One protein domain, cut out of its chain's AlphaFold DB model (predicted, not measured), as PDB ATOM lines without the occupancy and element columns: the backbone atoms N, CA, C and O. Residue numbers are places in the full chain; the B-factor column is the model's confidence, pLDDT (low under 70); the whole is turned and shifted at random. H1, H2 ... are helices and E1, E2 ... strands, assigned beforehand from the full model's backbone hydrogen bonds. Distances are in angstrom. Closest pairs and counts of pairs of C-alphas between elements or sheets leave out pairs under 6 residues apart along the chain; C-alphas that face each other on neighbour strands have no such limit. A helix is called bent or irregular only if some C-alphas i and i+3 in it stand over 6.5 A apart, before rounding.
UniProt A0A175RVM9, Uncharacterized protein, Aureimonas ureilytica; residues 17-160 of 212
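AT A GLANCE: This is residues 17 to 160 of the 212 residues of an uncharacterized protein of Aureimonas ureilytica (UniProt A0A175RVM9). One long helix, H4, runs through the middle of an elongated body, with H1, H3 and the bent helix H5 packed round it, each running the opposite way to H4. The small strand hairpin of E1 and E2 lies beyond one end of H4 and makes one end of the long axis; the link from H1 to H2, with Ala 42, reaches the other end, and H6 makes a corner with the last arm of H5. The printed part has 144 residues with six named helices and two named strands, in the order H1, H2, H3, H4, E1, E2, H5, H6, and the strands form an antiparallel sheet of order E1 - E2. The class is mostly helix. The whole is loose, with a radius of gyration of the C-alphas of 18.1 A, and spans 62 by 35 by 26 A.

HOW THE PARTS SIT: H1, residues 19 to 37, touches H4, residues 80 to 106, at a steep tilt of 41 degrees, opposite ways; their closest C-alphas are those of Ala 32 and Ala 84, 4.4 A apart. H1 touches H4 with residues 28 to 36 alone, and H4 touches H1 with residues 80 to 91 alone. H2, residues 49 to 53, and H3, residues 59 to 74, only just touch, with 3 pairs of C-alphas within 8 A, the closest being Phe 51 and Thr 62 at 6.4 A. H3 and H4 form a helical hairpin at a steep tilt of 39 degrees, opposite ways, with the C-alphas of Ala 61 and Cys 90 closest at 4.5 A. H1 and H3 are apart. H4 is the hub, touching three other helices. E1, residues 113 to 116, and E2, residues 124 to 127, form an antiparallel hairpin with 144 degrees between their directions; N 114 and O 126, and N 124 and O 116, are each 2.9 A apart, within hydrogen-bond range. H5, residues 129 to 148, was assigned as one helix by its hydrogen bonds but is bent: C-alphas 136 and 139 are 6.6 A apart, and its arms H5a, residues 129 to 136, and H5b, residues 139 to 148, stand at a steep tilt of 38 degrees. H5a touches H4 at a shallow tilt of 32 degrees, opposite ways, closest at the C-alphas of Ala 99 and Ala 130, 4.7 A. H5b touches H4 at a tilt of 36 degrees, only just steep, opposite ways, closest at the C-alphas of Tyr 89 and Leu 141, 6.0 A. H6, residues 152 to 160, and H5b touch only at the corner, with the C-alphas of Asp 146 and Ser 154 closest at 5.3 A. The helix packing is mostly crossed. Every O i to N i+4 pair is within hydrogen-bond range in H2, H3, H5a, H5b and H6, against 14 of 15 in H1 and 21 of 23 in H4.

IN THESE COORDINATES: H1 begins at C-alpha 19 (119.117, 220.250, 206.563) and is 27.8 A long. H2 measures 6.1 A and H3 23.1 A. H4 runs 40.5 A to C-alpha 106 (117.051, 244.533, 212.993) and is irregular, with C-alphas 81 and 84 7.2 A apart. E1 is 9.8 A and E2 9.9 A long. H5a measures 11.1 A, H5b 14.5 A and H6 12.1 A, ending at C-alpha 160 (152.350, 234.380, 187.174).

THE WHOLE: The C-alphas farthest apart are those of Ala 42 and Gly 121, 62.1 A. The printed part has no cut. The link from H1 to H2, 11 residues, is long. The mean pLDDT of the printed part is 86.7, and residues 17 to 21 are under 70.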
ATOM      1  N   PRO A  17     117.526 225.634 209.783       50.06
ATOM      2  CA  PRO A  17     118.052 224.471 210.493       50.06
ATOM      3  C   PRO A  17     118.828 223.574 209.514       50.06
ATOM      4  O   PRO A  17     118.451 223.456 208.347       50.06
ATOM      5  N   GLY A  18     119.907 222.933 209.979       51.84
ATOM      6  CA  GLY A  18     121.031 222.399 209.180       51.84
ATOM      7  C   GLY A  18     120.731 221.548 207.933       51.84
ATOM      8  O   GLY A  18     121.558 221.507 207.029       51.84
ATOM      9  N   LYS A  19     119.542 220.943 207.800       55.56
ATOM     10  CA  LYS A  19     119.117 220.250 206.563       55.56
ATOM     11  C   LYS A  19     118.827 221.197 205.390       55.56
ATOM     12  O   LYS A  19     118.854 220.767 204.240       55.56
ATOM     13  N   ARG A  20     118.552 222.480 205.652       61.97
ATOM     14  CA  ARG A  20     118.258 223.465 204.601       61.97
ATOM     15  C   ARG A  20     119.508 224.008 203.913       61.97
ATOM     16  O   ARG A  20     119.396 224.346 202.747       61.97
ATOM     17  N   LYS A  21     120.679 224.006 204.562       66.38
ATOM     18  CA  LYS A  21     121.939 224.461 203.942       66.38
ATOM     19  C   LYS A  21     122.244 223.675 202.668       66.38
ATOM     20  O   LYS A  21     122.298 224.241 201.587       66.38
ATOM     21  N   GLY A  22     122.288 222.345 202.776       74.00
ATOM     22  CA  GLY A  22     122.504 221.482 201.614       74.00
ATOM     23  C   GLY A  22     121.412 221.619 200.547       74.00
ATOM     24  O   GLY A  22     121.689 221.438 199.369       74.00
ATOM     25  N   MET A  23     120.179 221.965 200.928       77.94
ATOM     26  CA  MET A  23     119.105 222.228 199.967       77.94
ATOM     27  C   MET A  23     119.303 223.566 199.243       77.94
ATOM     28  O   MET A  23     119.125 223.606 198.030       77.94
ATOM     29  N   THR A  24     119.689 224.626 199.956       80.12
ATOM     30  CA  THR A  24     120.007 225.943 199.390       80.12
ATOM     31  C   THR A  24     121.209 225.846 198.459       80.12
ATOM     32  O   THR A  24     121.104 226.246 197.305       80.12
ATOM     33  N   ASP A  25     122.296 225.207 198.894       82.62
ATOM     34  CA  ASP A  25     123.498 225.009 198.077       82.62
ATOM     35  C   ASP A  25     123.180 224.220 196.802       82.62
ATOM     36  O   ASP A  25     123.592 224.607 195.708       82.62
ATOM     37  N   ARG A  26     122.396 223.137 196.918       84.06
ATOM     38  CA  ARG A  26     121.937 222.348 195.762       84.06
ATOM     39  C   ARG A  26     121.020 223.151 194.850       84.06
ATOM     40  O   ARG A  26     121.129 223.016 193.638       84.06
ATOM     41  N   ALA A  27     120.126 223.967 195.402       85.19
ATOM     42  CA  ALA A  27     119.237 224.807 194.612       85.19
ATOM     43  C   ALA A  27     120.031 225.866 193.839       85.19
ATOM     44  O   ALA A  27     119.823 226.006 192.639       85.19
ATOM     45  N   ILE A  28     120.970 226.553 194.492       86.56
ATOM     46  CA  ILE A  28     121.849 227.535 193.847       86.56
ATOM     47  C   ILE A  28     122.698 226.854 192.773       86.56
ATOM     48  O   ILE A  28     122.754 227.344 191.650       86.56
ATOM     49  N   LYS A  29     123.297 225.695 193.078       88.06
ATOM     50  CA  LYS A  29     124.076 224.923 192.103       88.06
ATOM     51  C   LYS A  29     123.227 224.516 190.896       88.06
ATOM     52  O   LYS A  29     123.643 224.752 189.772       88.06
ATOM     53  N   ALA A  30     122.017 224.005 191.110       88.06
ATOM     54  CA  ALA A  30     121.118 223.630 190.021       88.06
ATOM     55  C   ALA A  30     120.677 224.837 189.174       88.06
ATOM     56  O   ALA A  30     120.510 224.711 187.965       88.06
ATOM     57  N   GLN A  31     120.475 226.013 189.780       86.94
ATOM     58  CA  GLN A  31     120.181 227.236 189.021       86.94
ATOM     59  C   GLN A  31     121.398 227.719 188.226       86.94
ATOM     60  O   GLN A  31     121.243 228.140 187.084       86.94
ATOM     61  N   ALA A  32     122.597 227.616 188.796       86.38
ATOM     62  CA  ALA A  32     123.843 227.925 188.105       86.38
ATOM     63  C   ALA A  32     124.096 226.977 186.918       86.38
ATOM     64  O   ALA A  32     124.437 227.434 185.835       86.38
ATOM     65  N   GLU A  33     123.858 225.675 187.085       89.12
ATOM     66  CA  GLU A  33     123.949 224.687 186.001       89.12
ATOM     67  C   GLU A  33     122.923 224.962 184.897       89.12
ATOM     68  O   GLU A  33     123.245 224.902 183.716       89.12
ATOM     69  N   ARG A  34     121.691 225.345 185.252       87.69
ATOM     70  CA  ARG A  34     120.702 225.788 184.255       87.69
ATOM     71  C   ARG A  34     121.171 227.020 183.500       87.69
ATOM     72  O   ARG A  34     120.975 227.075 182.292       87.69
ATOM     73  N   ALA A  35     121.788 227.976 184.193       85.25
ATOM     74  CA  ALA A  35     122.340 229.153 183.544       85.25
ATOM     75  C   ALA A  35     123.411 228.761 182.520       85.25
ATOM     76  O   ALA A  35     123.386 229.316 181.431       85.25
ATOM     77  N   GLU A  36     124.275 227.782 182.804       86.75
ATOM     78  CA  GLU A  36     125.244 227.245 181.831       86.75
ATOM     79  C   GLU A  36     124.567 226.809 180.525       86.75
ATOM     80  O   GLU A  36     124.971 227.225 179.444       86.75
ATOM     81  N   HIS A  37     123.477 226.045 180.625       85.25
ATOM     82  CA  HIS A  37     122.725 225.553 179.465       85.25
ATOM     83  C   HIS A  37     121.965 226.643 178.693       85.25
ATOM     84  O   HIS A  37     121.523 226.400 177.574       85.25
ATOM     85  N   GLU A  38     121.796 227.836 179.269       84.50
ATOM     86  CA  GLU A  38     121.230 228.998 178.572       84.50
ATOM     87  C   GLU A  38     122.267 229.731 177.706       84.50
ATOM     88  O   GLU A  38     121.899 230.667 176.991       84.50
ATOM     89  N   ALA A  39     123.553 229.368 177.788       82.94
ATOM     90  CA  ALA A  39     124.581 229.949 176.936       82.94
ATOM     91  C   ALA A  39     124.284 229.649 175.462       82.94
ATOM     92  O   ALA A  39     123.937 228.530 175.091       82.94
ATOM     93  N   THR A  40     124.453 230.660 174.617       82.25
ATOM     94  CA  THR A  40     124.378 230.513 173.160       82.25
ATOM     95  C   THR A  40     125.681 231.000 172.549       82.25
ATOM     96  O   THR A  40     126.331 231.872 173.124       82.25
ATOM     97  N   ASP A  41     126.042 230.485 171.374       77.25
ATOM     98  CA  ASP A  41     127.268 230.902 170.678       77.25
ATOM     99  C   ASP A  41     127.262 232.402 170.331       77.25
ATOM    100  O   ASP A  41     128.310 233.041 170.299       77.25
ATOM    101  N   ALA A  42     126.074 232.983 170.124       79.25
ATOM    102  CA  ALA A  42     125.899 234.401 169.817       79.25
ATOM    103  C   ALA A  42     126.115 235.319 171.036       79.25
ATOM    104  O   ALA A  42     126.706 236.390 170.899       79.25
ATOM    105  N   ASP A  43     125.652 234.916 172.225       81.69
ATOM    106  CA  ASP A  43     125.950 235.611 173.482       81.69
ATOM    107  C   ASP A  43     126.128 234.614 174.640       81.69
ATOM    108  O   ASP A  43     125.167 234.281 175.352       81.69
ATOM    109  N   PRO A  44     127.370 234.161 174.890       82.19
ATOM    110  CA  PRO A  44     127.639 233.196 175.946       82.19
ATOM    111  C   PRO A  44     127.448 233.782 177.354       82.19
ATOM    112  O   PRO A  44     127.393 233.029 178.324       82.19
ATOM    113  N   PHE A  45     127.303 235.106 177.507       87.31
ATOM    114  CA  PHE A  45     127.169 235.763 178.817       87.31
ATOM    115  C   PHE A  45     125.936 236.665 178.935       87.31
ATOM    116  O   PHE A  45     125.889 237.543 179.800       87.31
ATOM    117  N   ALA A  46     124.892 236.380 178.152       90.88
ATOM    118  CA  ALA A  46     123.572 236.966 178.356       90.88
ATOM    119  C   ALA A  46     123.140 236.821 179.824       90.88
ATOM    120  O   ALA A  46     123.403 235.790 180.441       90.88
ATOM    121  N   VAL A  47     122.449 237.806 180.398       92.50
ATOM    122  CA  VAL A  47     122.013 237.734 181.804       92.50
ATOM    123  C   VAL A  47     121.149 236.475 182.043       92.50
ATOM    124  O   VAL A  47     120.178 236.266 181.299       92.50
ATOM    125  N   PRO A  48     121.445 235.649 183.071       93.19
ATOM    126  CA  PRO A  48     120.682 234.441 183.381       93.19
ATOM    127  C   PRO A  48     119.174 234.701 183.484       93.19
ATOM    128  O   PRO A  48     118.737 235.713 184.047       93.19
ATOM    129  N   ALA A  49     118.350 233.791 182.956       91.69
ATOM    130  CA  ALA A  49     116.897 233.969 182.933       91.69
ATOM    131  C   ALA A  49     116.297 234.114 184.339       91.69
ATOM    132  O   ALA A  49     115.313 234.831 184.510       91.69
ATOM    133  N   LEU A  50     116.896 233.480 185.353       91.19
ATOM    134  CA  LEU A  50     116.495 233.637 186.754       91.19
ATOM    135  C   LEU A  50     116.525 235.107 187.201       91.19
ATOM    136  O   LEU A  50     115.564 235.577 187.808       91.19
ATOM    137  N   PHE A  51     117.585 235.838 186.856       93.44
ATOM    138  CA  PHE A  51     117.729 237.247 187.226       93.44
ATOM    139  C   PHE A  51     116.726 238.114 186.463       93.44
ATOM    140  O   PHE A  51     116.081 238.981 187.045       93.44
ATOM    141  N   ARG A  52     116.505 237.806 185.176       92.38
ATOM    142  CA  ARG A  52     115.508 238.497 184.341       92.38
ATOM    143  C   ARG A  52     114.068 238.282 184.812       92.38
ATOM    144  O   ARG A  52     113.251 239.182 184.665       92.38
ATOM    145  N   LYS A  53     113.746 237.111 185.375       91.31
ATOM    146  CA  LYS A  53     112.400 236.782 185.883       91.31
ATOM    147  C   LYS A  53     112.044 237.524 187.171       91.31
ATOM    148  O   LYS A  53     110.865 237.759 187.413       91.31
ATOM    149  N   ALA A  54     113.033 237.873 187.989       89.81
ATOM    150  CA  ALA A  54     112.828 238.587 189.248       89.81
ATOM    151  C   ALA A  54     113.852 239.730 189.401       89.81
ATOM    152  O   ALA A  54     114.700 239.681 190.294       89.81
ATOM    153  N   PRO A  55     113.780 240.771 188.550       89.19
ATOM    154  CA  PRO A  55     114.819 241.798 188.462       89.19
ATOM    155  C   PRO A  55     114.889 242.684 189.710       89.19
ATOM    156  O   PRO A  55     115.961 243.167 190.051       89.19
ATOM    157  N   ALA A  56     113.769 242.875 190.417       89.44
ATOM    158  CA  ALA A  56     113.751 243.614 191.679       89.44
ATOM    159  C   ALA A  56     114.488 242.858 192.796       89.44
ATOM    160  O   ALA A  56     115.223 243.468 193.561       89.44
ATOM    161  N   TYR A  57     114.317 241.532 192.858       87.50
ATOM    162  CA  TYR A  57     114.969 240.684 193.857       87.50
ATOM    163  C   TYR A  57     116.453 240.463 193.531       87.50
ATOM    164  O   TYR A  57     117.299 240.582 194.403       87.50
ATOM    165  N   TYR A  58     116.787 240.209 192.264       92.25
ATOM    166  CA  TYR A  58     118.164 239.981 191.805       92.25
ATOM    167  C   TYR A  58     118.838 241.244 191.266       92.25
ATOM    168  O   TYR A  58     119.683 241.161 190.368       92.25
ATOM    169  N   ARG A  59     118.464 242.426 191.766       93.06
ATOM    170  CA  ARG A  59     119.015 243.689 191.265       93.06
ATOM    171  C   ARG A  59     120.534 243.709 191.411       93.06
ATOM    172  O   ARG A  59     121.240 243.914 190.426       93.06
ATOM    173  N   ARG A  60     121.034 243.408 192.613       92.94
ATOM    174  CA  ARG A  60     122.471 243.415 192.885       92.94
ATOM    175  C   ARG A  60     123.200 242.327 192.108       92.94
ATOM    176  O   ARG A  60     124.227 242.606 191.497       92.94
ATOM    177  N   ALA A  61     122.647 241.115 192.075       94.56
ATOM    178  CA  ALA A  61     123.195 240.024 191.269       94.56
ATOM    179  C   ALA A  61     123.314 240.402 189.779       94.56
ATOM    180  O   ALA A  61     124.302 240.063 189.133       94.56
ATOM    181  N   THR A  62     122.337 241.133 189.238       95.31
ATOM    182  CA  THR A  62     122.352 241.603 187.844       95.31
ATOM    183  C   THR A  62     123.432 242.657 187.607       95.31
ATOM    184  O   THR A  62     124.109 242.619 186.578       95.31
ATOM    185  N   ASP A  63     123.615 243.586 188.545       95.88
ATOM    186  CA  ASP A  63     124.651 244.618 188.452       95.88
ATOM    187  C   ASP A  63     126.057 244.002 188.547       95.88
ATOM    188  O   ASP A  63     126.929 244.316 187.732       95.88
ATOM    189  N   LEU A  64     126.253 243.055 189.472       95.38
ATOM    190  CA  LEU A  64     127.491 242.280 189.588       95.38
ATOM    191  C   LEU A  64     127.767 241.473 188.324       95.38
ATOM    192  O   LEU A  64     128.884 241.515 187.818       95.38
ATOM    193  N   TRP A  65     126.758 240.804 187.764       95.38
ATOM    194  CA  TRP A  65     126.907 240.074 186.507       95.38
ATOM    195  C   TRP A  65     127.466 240.969 185.400       95.38
ATOM    196  O   TRP A  65     128.462 240.628 184.766       95.38
ATOM    197  N   LYS A  66     126.854 242.136 185.179       94.62
ATOM    198  CA  LYS A  66     127.286 243.077 184.135       94.62
ATOM    199  C   LYS A  66     128.715 243.569 184.367       94.62
ATOM    200  O   LYS A  66     129.510 243.562 183.435       94.62
ATOM    201  N   SER A  67     129.041 243.944 185.603       94.38
ATOM    202  CA  SER A  67     130.386 244.396 185.974       94.38
ATOM    203  C   SER A  67     131.439 243.307 185.736       94.38
ATOM    204  O   SER A  67     132.411 243.513 185.015       94.38
ATOM    205  N   LEU A  68     131.218 242.109 186.279       92.81
ATOM    206  CA  LEU A  68     132.194 241.023 186.234       92.81
ATOM    207  C   LEU A  68     132.357 240.440 184.831       92.81
ATOM    208  O   LEU A  68     133.469 240.099 184.439       92.81
ATOM    209  N   THR A  69     131.276 240.337 184.055       92.75
ATOM    210  CA  THR A  69     131.372 239.888 182.657       92.75
ATOM    211  C   THR A  69     132.180 240.853 181.799       92.75
ATOM    212  O   THR A  69     132.934 240.391 180.940       92.75
ATOM    213  N   GLU A  70     132.081 242.161 182.050       91.56
ATOM    214  CA  GLU A  70     132.914 243.154 181.370       91.56
ATOM    215  C   GLU A  70     134.373 243.064 181.835       91.56
ATOM    216  O   GLU A  70     135.262 242.975 180.996       91.56
ATOM    217  N   THR A  71     134.635 242.930 183.137       89.81
ATOM    218  CA  THR A  71     135.997 242.703 183.664       89.81
ATOM    219  C   THR A  71     136.650 241.440 183.087       89.81
ATOM    220  O   THR A  71     137.828 241.432 182.716       89.81
ATOM    221  N   LEU A  72     135.894 240.345 182.965       88.88
ATOM    222  CA  LEU A  72     136.372 239.110 182.336       88.88
ATOM    223  C   LEU A  72     136.613 239.298 180.835       88.88
ATOM    224  O   LEU A  72     137.515 238.679 180.269       88.88
ATOM    225  N   ARG A  73     135.828 240.154 180.174       89.06
ATOM    226  CA  ARG A  73     136.034 240.499 178.766       89.06
ATOM    227  C   ARG A  73     137.323 241.294 178.586       89.06
ATOM    228  O   ARG A  73     138.134 240.912 177.748       89.06
ATOM    229  N   THR A  74     137.527 242.349 179.371       88.38
ATOM    230  CA  THR A  74     138.711 243.218 179.273       88.38
ATOM    231  C   THR A  74     139.999 242.483 179.626       88.38
ATOM    232  O   THR A  74     141.035 242.751 179.029       88.38
ATOM    233  N   SER A  75     139.939 241.522 180.551       85.19
ATOM    234  CA  SER A  75     141.086 240.674 180.912       85.19
ATOM    235  C   SER A  75     141.332 239.501 179.951       85.19
ATOM    236  O   SER A  75     142.286 238.751 180.138       85.19
ATOM    237  N   GLY A  76     140.481 239.291 178.937       84.75
ATOM    238  CA  GLY A  76     140.588 238.148 178.019       84.75
ATOM    239  C   GLY A  76     140.253 236.790 178.655       84.75
ATOM    240  O   GLY A  76     140.492 235.746 178.049       84.75
ATOM    241  N   ARG A  77     139.672 236.779 179.862       83.50
ATOM    242  CA  ARG A  77     139.301 235.567 180.619       83.50
ATOM    243  C   ARG A  77     137.831 235.166 180.453       83.50
ATOM    244  O   ARG A  77     137.350 234.243 181.108       83.50
ATOM    245  N   ARG A  78     137.094 235.824 179.558       85.25
ATOM    246  CA  ARG A  78     135.685 235.527 179.262       85.25
ATOM    247  C   ARG A  78     135.547 234.211 178.478       85.25
ATOM    248  O   ARG A  78     135.580 234.211 177.253       85.25
ATOM    249  N   ARG A  79     135.372 233.085 179.186       83.12
ATOM    250  CA  ARG A  79     135.146 231.742 178.603       83.12
ATOM    251  C   ARG A  79     133.731 231.215 178.888       83.12
ATOM    252  O   ARG A  79     133.322 231.287 180.043       83.12
ATOM    253  N   PRO A  80     133.014 230.622 177.912       80.00
ATOM    254  CA  PRO A  80     131.636 230.149 178.106       80.00
ATOM    255  C   PRO A  80     131.435 229.270 179.351       80.00
ATOM    256  O   PRO A  80     130.494 229.509 180.096       80.00
ATOM    257  N   GLY A  81     132.398 228.380 179.642       84.44
ATOM    258  CA  GLY A  81     132.394 227.460 180.792       84.44
ATOM    259  C   GLY A  81     132.367 228.100 182.188       84.44
ATOM    260  O   GLY A  81     132.319 227.399 183.197       84.44
ATOM    261  N   TYR A  82     132.459 229.427 182.279       87.50
ATOM    262  CA  TYR A  82     132.459 230.168 183.541       87.50
ATOM    263  C   TYR A  82     131.088 230.708 183.944       87.50
ATOM    264  O   TYR A  82     130.938 231.274 185.033       87.50
ATOM    265  N   ARG A  83     130.076 230.532 183.095       90.50
ATOM    266  CA  ARG A  83     128.750 231.120 183.279       90.50
ATOM    267  C   ARG A  83     128.066 230.616 184.557       90.50
ATOM    268  O   ARG A  83     127.521 231.425 185.314       90.50
ATOM    269  N   ALA A  84     128.147 229.321 184.857       91.25
ATOM    270  CA  ALA A  84     127.612 228.731 186.085       91.25
ATOM    271  C   ALA A  84     128.289 229.291 187.341       91.25
ATOM    272  O   ALA A  84     127.615 229.729 188.277       91.25
ATOM    273  N   ALA A  85     129.622 229.305 187.365       92.06
ATOM    274  CA  ALA A  85     130.383 229.793 188.512       92.06
ATOM    275  C   ALA A  85     130.108 231.283 188.768       92.06
ATOM    276  O   ALA A  85     129.852 231.673 189.911       92.06
ATOM    277  N   LEU A  86     130.020 232.090 187.708       93.25
ATOM    278  CA  LEU A  86     129.654 233.500 187.814       93.25
ATOM    279  C   LEU A  86     128.211 233.698 188.303       93.25
ATOM    280  O   LEU A  86     127.944 234.571 189.129       93.25
ATOM    281  N   THR A  87     127.277 232.858 187.846       94.50
ATOM    282  CA  THR A  87     125.873 232.906 188.292       94.50
ATOM    283  C   THR A  87     125.797 232.620 189.784       94.50
ATOM    284  O   THR A  87     125.137 233.343 190.532       94.50
ATOM    285  N   ARG A  88     126.522 231.588 190.230       94.31
ATOM    286  CA  ARG A  88     126.618 231.212 191.637       94.31
ATOM    287  C   ARG A  88     127.201 232.347 192.477       94.31
ATOM    288  O   ARG A  88     126.622 232.639 193.520       94.31
ATOM    289  N   TYR A  89     128.281 232.985 192.025       95.12
ATOM    290  CA  TYR A  89     128.865 234.144 192.707       95.12
ATOM    291  C   TYR A  89     127.821 235.242 192.923       95.12
ATOM    292  O   TYR A  89     127.526 235.596 194.059       95.12
ATOM    293  N   CYS A  90     127.159 235.679 191.846       95.75
ATOM    294  CA  CYS A  90     126.164 236.751 191.901       95.75
ATOM    295  C   CYS A  90     124.999 236.429 192.857       95.75
ATOM    296  O   CYS A  90     124.537 237.306 193.588       95.75
ATOM    297  N   MET A  91     124.535 235.173 192.882       94.00
ATOM    298  CA  MET A  91     123.488 234.731 193.810       94.00
ATOM    299  C   MET A  91     123.945 234.783 195.273       94.00
ATOM    300  O   MET A  91     123.188 235.242 196.126       94.00
ATOM    301  N   TRP A  92     125.163 234.326 195.571       94.00
ATOM    302  CA  TRP A  92     125.701 234.368 196.932       94.00
ATOM    303  C   TRP A  92     125.976 235.795 197.405       94.00
ATOM    304  O   TRP A  92     125.700 236.095 198.564       94.00
ATOM    305  N   SER A  93     126.436 236.683 196.522       95.31
ATOM    306  CA  SER A  93     126.644 238.094 196.850       95.31
ATOM    307  C   SER A  93     125.322 238.790 197.170       95.31
ATOM    308  O   SER A  93     125.241 239.497 198.167       95.31
ATOM    309  N   GLN A  94     124.262 238.530 196.391       93.94
ATOM    310  CA  GLN A  94     122.914 239.027 196.699       93.94
ATOM    311  C   GLN A  94     122.459 238.560 198.086       93.94
ATOM    312  O   GLN A  94     122.046 239.375 198.900       93.94
ATOM    313  N   MET A  95     122.583 237.262 198.383       91.62
ATOM    314  CA  MET A  95     122.184 236.722 199.688       91.62
ATOM    315  C   MET A  95     122.989 237.313 200.850       91.62
ATOM    316  O   MET A  95     122.448 237.492 201.939       91.62
ATOM    317  N   TYR A  96     124.278 237.580 200.637       93.69
ATOM    318  CA  TYR A  96     125.132 238.210 201.636       93.69
ATOM    319  C   TYR A  96     124.692 239.647 201.918       93.69
ATOM    320  O   TYR A  96     124.554 240.024 203.081       93.69
ATOM    321  N   GLU A  97     124.450 240.436 200.870       93.50
ATOM    322  CA  GLU A  97     124.022 241.831 201.007       93.50
ATOM    323  C   GLU A  97     122.624 241.933 201.626       93.50
ATOM    324  O   GLU A  97     122.448 242.693 202.575       93.50
ATOM    325  N   ASP A  98     121.673 241.093 201.202       91.62
ATOM    326  CA  ASP A  98     120.337 241.018 201.809       91.62
ATOM    327  C   ASP A  98     120.431 240.700 203.315       91.62
ATOM    328  O   ASP A  98     119.760 241.325 204.140       91.62
ATOM    329  N   ALA A  99     121.299 239.754 203.696       91.00
ATOM    330  CA  ALA A  99     121.529 239.402 205.096       91.00
ATOM    331  C   ALA A  99     122.187 240.554 205.879       91.00
ATOM    332  O   ALA A  99     121.814 240.822 207.023       91.00
ATOM    333  N   ALA A 100     123.141 241.265 205.278       91.38
ATOM    334  CA  ALA A 100     123.768 242.427 205.901       91.38
ATOM    335  C   ALA A 100     122.764 243.578 206.106       91.38
ATOM    336  O   ALA A 100     122.768 244.223 207.159       91.38
ATOM    337  N   GLU A 101     121.871 243.813 205.142       91.75
ATOM    338  CA  GLU A 101     120.794 244.796 205.264       91.75
ATOM    339  C   GLU A 101     119.773 244.411 206.338       91.75
ATOM    340  O   GLU A 101     119.382 245.268 207.137       91.75
ATOM    341  N   GLU A 102     119.382 243.135 206.405       90.00
ATOM    342  CA  GLU A 102     118.502 242.605 207.451       90.00
ATOM    343  C   GLU A 102     119.128 242.804 208.837       90.00
ATOM    344  O   GLU A 102     118.497 243.363 209.734       90.00
ATOM    345  N   LEU A 103     120.411 242.458 208.985       89.75
ATOM    346  CA  LEU A 103     121.150 242.669 210.227       89.75
ATOM    347  C   LEU A 103     121.212 244.154 210.610       89.75
ATOM    348  O   LEU A 103     121.027 244.494 211.776       89.75
ATOM    349  N   ARG A 104     121.439 245.050 209.645       88.94
ATOM    350  CA  ARG A 104     121.463 246.502 209.885       88.94
ATOM    351  C   ARG A 104     120.099 247.031 210.331       88.94
ATOM    352  O   ARG A 104     120.046 247.918 211.184       88.94
ATOM    353  N   ARG A 105     119.014 246.524 209.742       88.19
ATOM    354  CA  ARG A 105     117.640 246.922 210.074       88.19
ATOM    355  C   ARG A 105     117.250 246.450 211.473       88.19
ATOM    356  O   ARG A 105     116.710 247.238 212.245       88.19
ATOM    357  N   ASP A 106     117.551 245.195 211.787       85.88
ATOM    358  CA  ASP A 106     117.051 244.533 212.993       85.88
ATOM    359  C   ASP A 106     117.993 244.749 214.198       85.88
ATOM    360  O   ASP A 106     117.553 244.750 215.349       85.88
ATOM    361  N   CYS A 107     119.274 245.050 213.946       85.75
ATOM    362  CA  CYS A 107     120.290 245.366 214.954       85.75
ATOM    363  C   CYS A 107     120.997 246.718 214.682       85.75
ATOM    364  O   CYS A 107     122.215 246.756 214.470       85.75
ATOM    365  N   PRO A 108     120.299 247.867 214.769       78.88
ATOM    366  CA  PRO A 108     120.825 249.174 214.345       78.88
ATOM    367  C   PRO A 108     122.030 249.684 215.155       78.88
ATOM    368  O   PRO A 108     122.763 250.550 214.690       78.88
ATOM    369  N   LYS A 109     122.273 249.143 216.357       81.00
ATOM    370  CA  LYS A 109     123.437 249.483 217.201       81.00
ATOM    371  C   LYS A 109     124.705 248.684 216.852       81.00
ATOM    372  O   LYS A 109     125.638 248.662 217.646       81.00
ATOM    373  N   GLY A 110     124.725 247.987 215.712       75.81
ATOM    374  CA  GLY A 110     125.838 247.113 215.319       75.81
ATOM    375  C   GLY A 110     125.892 245.798 216.104       75.81
ATOM    376  O   GLY A 110     126.929 245.143 216.160       75.81
ATOM    377  N   GLY A 111     124.782 245.420 216.743       82.31
ATOM    378  CA  GLY A 111     124.662 244.147 217.447       82.31
ATOM    379  C   GLY A 111     124.509 242.968 216.484       82.31
ATOM    380  O   GLY A 111     124.092 243.119 215.341       82.31
ATOM    381  N   SER A 112     124.808 241.766 216.966       83.94
ATOM    382  CA  SER A 112     124.594 240.506 216.234       83.94
ATOM    383  C   SER A 112     123.550 239.607 216.896       83.94
ATOM    384  O   SER A 112     123.353 238.460 216.486       83.94
ATOM    385  N   THR A 113     122.881 240.116 217.929       84.75
ATOM    386  CA  THR A 113     121.964 239.373 218.785       84.75
ATOM    387  C   THR A 113     120.569 239.980 218.753       84.75
ATOM    388  O   THR A 113     120.410 241.198 218.744       84.75
ATOM    389  N   TYR A 114     119.556 239.115 218.764       82.56
ATOM    390  CA  TYR A 114     118.158 239.505 218.904       82.56
ATOM    391  C   TYR A 114     117.577 238.864 220.162       82.56
ATOM    392  O   TYR A 114     117.938 237.745 220.544       82.56
ATOM    393  N   LYS A 115     116.689 239.598 220.829       80.69
ATOM    394  CA  LYS A 115     115.917 239.077 221.953       80.69
ATOM    395  C   LYS A 115     114.611 238.514 221.423       80.69
ATOM    396  O   LYS A 115     113.943 239.169 220.625       80.69
ATOM    397  N   TRP A 116     114.245 237.322 221.869       83.06
ATOM    398  CA  TRP A 116     112.942 236.746 221.574       83.06
ATOM    399  C   TRP A 116     112.354 236.105 222.819       83.06
ATOM    400  O   TRP A 116     113.061 235.468 223.602       83.06
ATOM    401  N   THR A 117     111.047 236.270 222.984       80.50
ATOM    402  CA  THR A 117     110.303 235.678 224.091       80.50
ATOM    403  C   THR A 117     109.540 234.467 223.548       80.50
ATOM    404  O   THR A 117     108.629 234.637 222.734       80.50
ATOM    405  N   PRO A 118     109.911 233.232 223.928       82.94
ATOM    406  CA  PRO A 118     109.097 232.059 223.668       82.94
ATOM    407  C   PRO A 118     107.756 232.179 224.393       82.94
ATOM    408  O   PRO A 118     107.619 232.892 225.381       82.94
ATOM    409  N   VAL A 119     106.787 231.371 223.963       78.94
ATOM    410  CA  VAL A 119     105.439 231.283 224.560       78.94
ATOM    411  C   VAL A 119     105.474 230.955 226.074       78.94
ATOM    412  O   VAL A 119     104.496 231.185 226.770       78.94
ATOM    413  N   GLY A 120     106.610 230.475 226.602       78.44
ATOM    414  CA  GLY A 120     106.855 230.188 228.024       78.44
ATOM    415  C   GLY A 120     107.433 231.334 228.872       78.44
ATOM    416  O   GLY A 120     107.796 231.089 230.015       78.44
ATOM    417  N   GLY A 121     107.543 232.558 228.346       78.69
ATOM    418  CA  GLY A 121     107.720 233.774 229.160       78.69
ATOM    419  C   GLY A 121     109.149 234.215 229.508       78.69
ATOM    420  O   GLY A 121     109.318 235.348 229.946       78.69
ATOM    421  N   GLU A 122     110.185 233.406 229.276       80.88
ATOM    422  CA  GLU A 122     111.579 233.826 229.523       80.88
ATOM    423  C   GLU A 122     112.249 234.411 228.274       80.88
ATOM    424  O   GLU A 122     112.404 233.715 227.270       80.88
ATOM    425  N   GLU A 123     112.710 235.664 228.335       82.19
ATOM    426  CA  GLU A 123     113.493 236.268 227.250       82.19
ATOM    427  C   GLU A 123     114.773 235.469 226.973       82.19
ATOM    428  O   GLU A 123     115.616 235.268 227.850       82.19
ATOM    429  N   ARG A 124     114.962 235.063 225.714       82.62
ATOM    430  CA  ARG A 124     116.198 234.437 225.239       82.62
ATOM    431  C   ARG A 124     116.927 235.368 224.286       82.62
ATOM    432  O   ARG A 124     116.342 235.928 223.360       82.62
ATOM    433  N   VAL A 125     118.236 235.490 224.487       85.50
ATOM    434  CA  VAL A 125     119.134 236.193 223.566       85.50
ATOM    435  C   VAL A 125     119.689 235.174 222.577       85.50
ATOM    436  O   VAL A 125     120.417 234.259 222.959       85.50
ATOM    437  N   GLY A 126     119.311 235.306 221.309       84.50
ATOM    438  CA  GLY A 126     119.801 234.472 220.213       84.50
ATOM    439  C   GLY A 126     120.702 235.260 219.266       84.50
ATOM    440  O   GLY A 126     120.623 236.483 219.190       84.50
ATOM    441  N   GLN A 127     121.547 234.562 218.508       87.12
ATOM    442  CA  GLN A 127     122.274 235.172 217.394       87.12
ATOM    443  C   GLN A 127     121.324 235.404 216.213       87.12
ATOM    444  O   GLN A 127     120.518 234.529 215.884       87.12
ATOM    445  N   HIS A 128     121.429 236.566 215.568       87.50
ATOM    446  CA  HIS A 128     120.611 236.905 214.410       87.50
ATOM    447  C   HIS A 128     120.884 235.930 213.246       87.50
ATOM    448  O   HIS A 128     122.053 235.673 212.929       87.50
ATOM    449  N   PRO A 129     119.849 235.382 212.581       86.81
ATOM    450  CA  PRO A 129     120.024 234.386 211.521       86.81
ATOM    451  C   PRO A 129     120.870 234.890 210.343       86.81
ATOM    452  O   PRO A 129     121.627 234.105 209.772       86.81
ATOM    453  N   ALA A 130     120.815 236.189 210.030       88.38
ATOM    454  CA  ALA A 130     121.641 236.806 208.989       88.38
ATOM    455  C   ALA A 130     123.148 236.564 209.176       88.38
ATOM    456  O   ALA A 130     123.857 236.297 208.210       88.38
ATOM    457  N   VAL A 131     123.639 236.551 210.422       89.69
ATOM    458  CA  VAL A 131     125.064 236.318 210.717       89.69
ATOM    459  C   VAL A 131     125.499 234.930 210.252       89.69
ATOM    460  O   VAL A 131     126.612 234.742 209.762       89.69
ATOM    461  N   LYS A 132     124.604 233.942 210.361       88.81
ATOM    462  CA  LYS A 132     124.861 232.591 209.867       88.81
ATOM    463  C   LYS A 132     124.916 232.555 208.340       88.81
ATOM    464  O   LYS A 132     125.798 231.895 207.803       88.81
ATOM    465  N   ILE A 133     124.014 233.266 207.658       87.94
ATOM    466  CA  ILE A 133     123.996 233.346 206.188       87.94
ATOM    467  C   ILE A 133     125.293 233.983 205.685       87.94
ATOM    468  O   ILE A 133     125.967 233.393 204.844       87.94
ATOM    469  N   MET A 134     125.688 235.121 206.261       90.00
ATOM    470  CA  MET A 134     126.938 235.802 205.914       90.00
ATOM    471  C   MET A 134     128.148 234.882 206.120       90.00
ATOM    472  O   MET A 134     128.953 234.707 205.209       90.00
ATOM    473  N   ARG A 135     128.230 234.198 207.272       90.56
ATOM    474  CA  ARG A 135     129.312 233.242 207.576       90.56
ATOM    475  C   ARG A 135     129.370 232.060 206.602       90.56
ATOM    476  O   ARG A 135     130.445 231.512 206.376       90.56
ATOM    477  N   GLU A 136     128.230 231.617 206.078       88.81
ATOM    478  CA  GLU A 136     128.168 230.520 205.105       88.81
ATOM    479  C   GLU A 136     128.519 230.977 203.685       88.81
ATOM    480  O   GLU A 136     129.178 230.228 202.962       88.81
ATOM    481  N   ALA A 137     128.119 232.191 203.307       90.38
ATOM    482  CA  ALA A 137     128.378 232.772 201.995       90.38
ATOM    483  C   ALA A 137     129.854 233.163 201.803       90.38
ATOM    484  O   ALA A 137     130.421 232.890 200.749       90.38
ATOM    485  N   GLU A 138     130.490 233.732 202.832       92.06
ATOM    486  CA  GLU A 138     131.869 234.243 202.800       92.06
ATOM    487  C   GLU A 138     132.902 233.258 202.198       92.06
ATOM    488  O   GLU A 138     133.565 233.618 201.225       92.06
ATOM    489  N   PRO A 139     133.050 232.003 202.678       92.94
ATOM    490  CA  PRO A 139     134.040 231.085 202.113       92.94
ATOM    491  C   PRO A 139     133.720 230.671 200.670       92.94
ATOM    492  O   PRO A 139     134.635 230.370 199.908       92.94
ATOM    493  N   ILE A 140     132.438 230.639 200.289       91.00
ATOM    494  CA  ILE A 140     132.018 230.280 198.928       91.00
ATOM    495  C   ILE A 140     132.353 231.417 197.968       91.00
ATOM    496  O   ILE A 140     132.890 231.161 196.893       91.00
ATOM    497  N   LEU A 141     132.054 232.658 198.359       93.44
ATOM    498  CA  LEU A 141     132.394 233.846 197.582       93.44
ATOM    499  C   LEU A 141     133.901 233.938 197.378       93.44
ATOM    500  O   LEU A 141     134.346 234.031 196.239       93.44
ATOM    501  N   ARG A 142     134.677 233.783 198.456       92.81
ATOM    502  CA  ARG A 142     136.138 233.840 198.393       92.81
ATOM    503  C   ARG A 142     136.741 232.772 197.482       92.81
ATOM    504  O   ARG A 142     137.613 233.086 196.685       92.81
ATOM    505  N   ALA A 143     136.249 231.533 197.560       91.75
ATOM    506  CA  ALA A 143     136.713 230.462 196.681       91.75
ATOM    507  C   ALA A 143     136.466 230.794 195.199       91.75
ATOM    508  O   ALA A 143     137.347 230.606 194.371       91.75
ATOM    509  N   ILE A 144     135.289 231.339 194.874       90.75
ATOM    510  CA  ILE A 144     134.966 231.715 193.494       90.75
ATOM    511  C   ILE A 144     135.791 232.936 193.042       90.75
ATOM    512  O   ILE A 144     136.231 232.988 191.898       90.75
ATOM    513  N   GLU A 145     136.035 233.914 193.917       91.12
ATOM    514  CA  GLU A 145     136.896 235.066 193.603       91.12
ATOM    515  C   GLU A 145     138.331 234.656 193.294       91.12
ATOM    516  O   GLU A 145     138.933 235.207 192.368       91.12
ATOM    517  N   ASP A 146     138.859 233.694 194.051       89.50
ATOM    518  CA  ASP A 146     140.197 233.156 193.846       89.50
ATOM    519  C   ASP A 146     140.301 232.436 192.487       89.50
ATOM    520  O   ASP A 146     141.289 232.631 191.778       89.50
ATOM    521  N   ASP A 147     139.260 231.696 192.078       85.94
ATOM    522  CA  ASP A 147     139.198 231.017 190.773       85.94
ATOM    523  C   ASP A 147     139.189 232.003 189.589       85.94
ATOM    524  O   ASP A 147     139.771 231.732 188.536       85.94
ATOM    525  N   PHE A 148     138.530 233.156 189.747       84.56
ATOM    526  CA  PHE A 148     138.407 234.164 188.687       84.56
ATOM    527  C   PHE A 148     139.503 235.228 188.687       84.56
ATOM    528  O   PHE A 148     139.677 235.935 187.688       84.56
ATOM    529  N   GLY A 149     140.244 235.364 189.785       85.44
ATOM    530  CA  GLY A 149     141.208 236.445 189.934       85.44
ATOM    531  C   GLY A 149     140.564 237.786 190.279       85.44
ATOM    532  O   GLY A 149     141.129 238.818 189.941       85.44
ATOM    533  N   PHE A 150     139.397 237.812 190.930       85.06
ATOM    534  CA  PHE A 150     138.761 239.087 191.302       85.06
ATOM    535  C   PHE A 150     139.492 239.812 192.442       85.06
ATOM    536  O   PHE A 150     139.319 241.018 192.610       85.06
ATOM    537  N   ASN A 151     140.370 239.113 193.171       87.00
ATOM    538  CA  ASN A 151     141.266 239.717 194.152       87.00
ATOM    539  C   ASN A 151     142.652 240.017 193.538       87.00
ATOM    540  O   ASN A 151     143.192 239.178 192.813       87.00
ATOM    541  N   PRO A 152     143.322 241.138 193.887       84.31
ATOM    542  CA  PRO A 152     144.659 241.455 193.358       84.31
ATOM    543  C   PRO A 152     145.700 240.352 193.616       84.31
ATOM    544  O   PRO A 152     146.593 240.081 192.809       84.31
ATOM    545  N   ARG A 153     145.568 239.663 194.756       86.69
ATOM    546  CA  ARG A 153     146.425 238.527 195.109       86.69
ATOM    547  C   ARG A 153     146.189 237.322 194.195       86.69
ATOM    548  O   ARG A 153     147.159 236.715 193.755       86.69
ATOM    549  N   SER A 154     144.936 236.972 193.915       85.81
ATOM    550  CA  SER A 154     144.610 235.881 192.990       85.81
ATOM    551  C   SER A 154     144.957 236.243 191.546       85.81
ATOM    552  O   SER A 154     145.494 235.409 190.827       85.81
ATOM    553  N   ASP A 155     144.760 237.498 191.138       85.75
ATOM    554  CA  ASP A 155     145.078 237.948 189.781       85.75
ATOM    555  C   ASP A 155     146.582 237.883 189.480       85.75
ATOM    556  O   ASP A 155     147.007 237.354 188.450       85.75
ATOM    557  N   SER A 156     147.411 238.339 190.423       86.00
ATOM    558  CA  SER A 156     148.870 238.215 190.309       86.00
ATOM    559  C   SER A 156     149.340 236.756 190.309       86.00
ATOM    560  O   SER A 156     150.297 236.424 189.606       86.00
ATOM    561  N   ALA A 157     148.664 235.867 191.044       85.88
ATOM    562  CA  ALA A 157     148.952 234.436 191.015       85.88
ATOM    563  C   ALA A 157     148.604 233.812 189.653       85.88
ATOM    564  O   ALA A 157     149.439 233.108 189.084       85.88
ATOM    565  N   LEU A 158     147.428 234.121 189.100       84.69
ATOM    566  CA  LEU A 158     147.006 233.652 187.776       84.69
ATOM    567  C   LEU A 158     147.947 234.153 186.680       84.69
ATOM    568  O   LEU A 158     148.450 233.358 185.891       84.69
ATOM    569  N   THR A 159     148.275 235.445 186.693       85.44
ATOM    570  CA  THR A 159     149.197 236.052 185.722       85.44
ATOM    571  C   THR A 159     150.586 235.411 185.788       85.44
ATOM    572  O   THR A 159     151.209 235.146 184.758       85.44
ATOM    573  N   ARG A 160     151.075 235.089 186.996       87.19
ATOM    574  CA  ARG A 160     152.350 234.380 187.174       87.19
ATOM    575  C   ARG A 160     152.303 232.985 186.550       87.19
ATOM    576  O   ARG A 160     153.225 232.627 185.822       87.19
TER     577      ARG A 160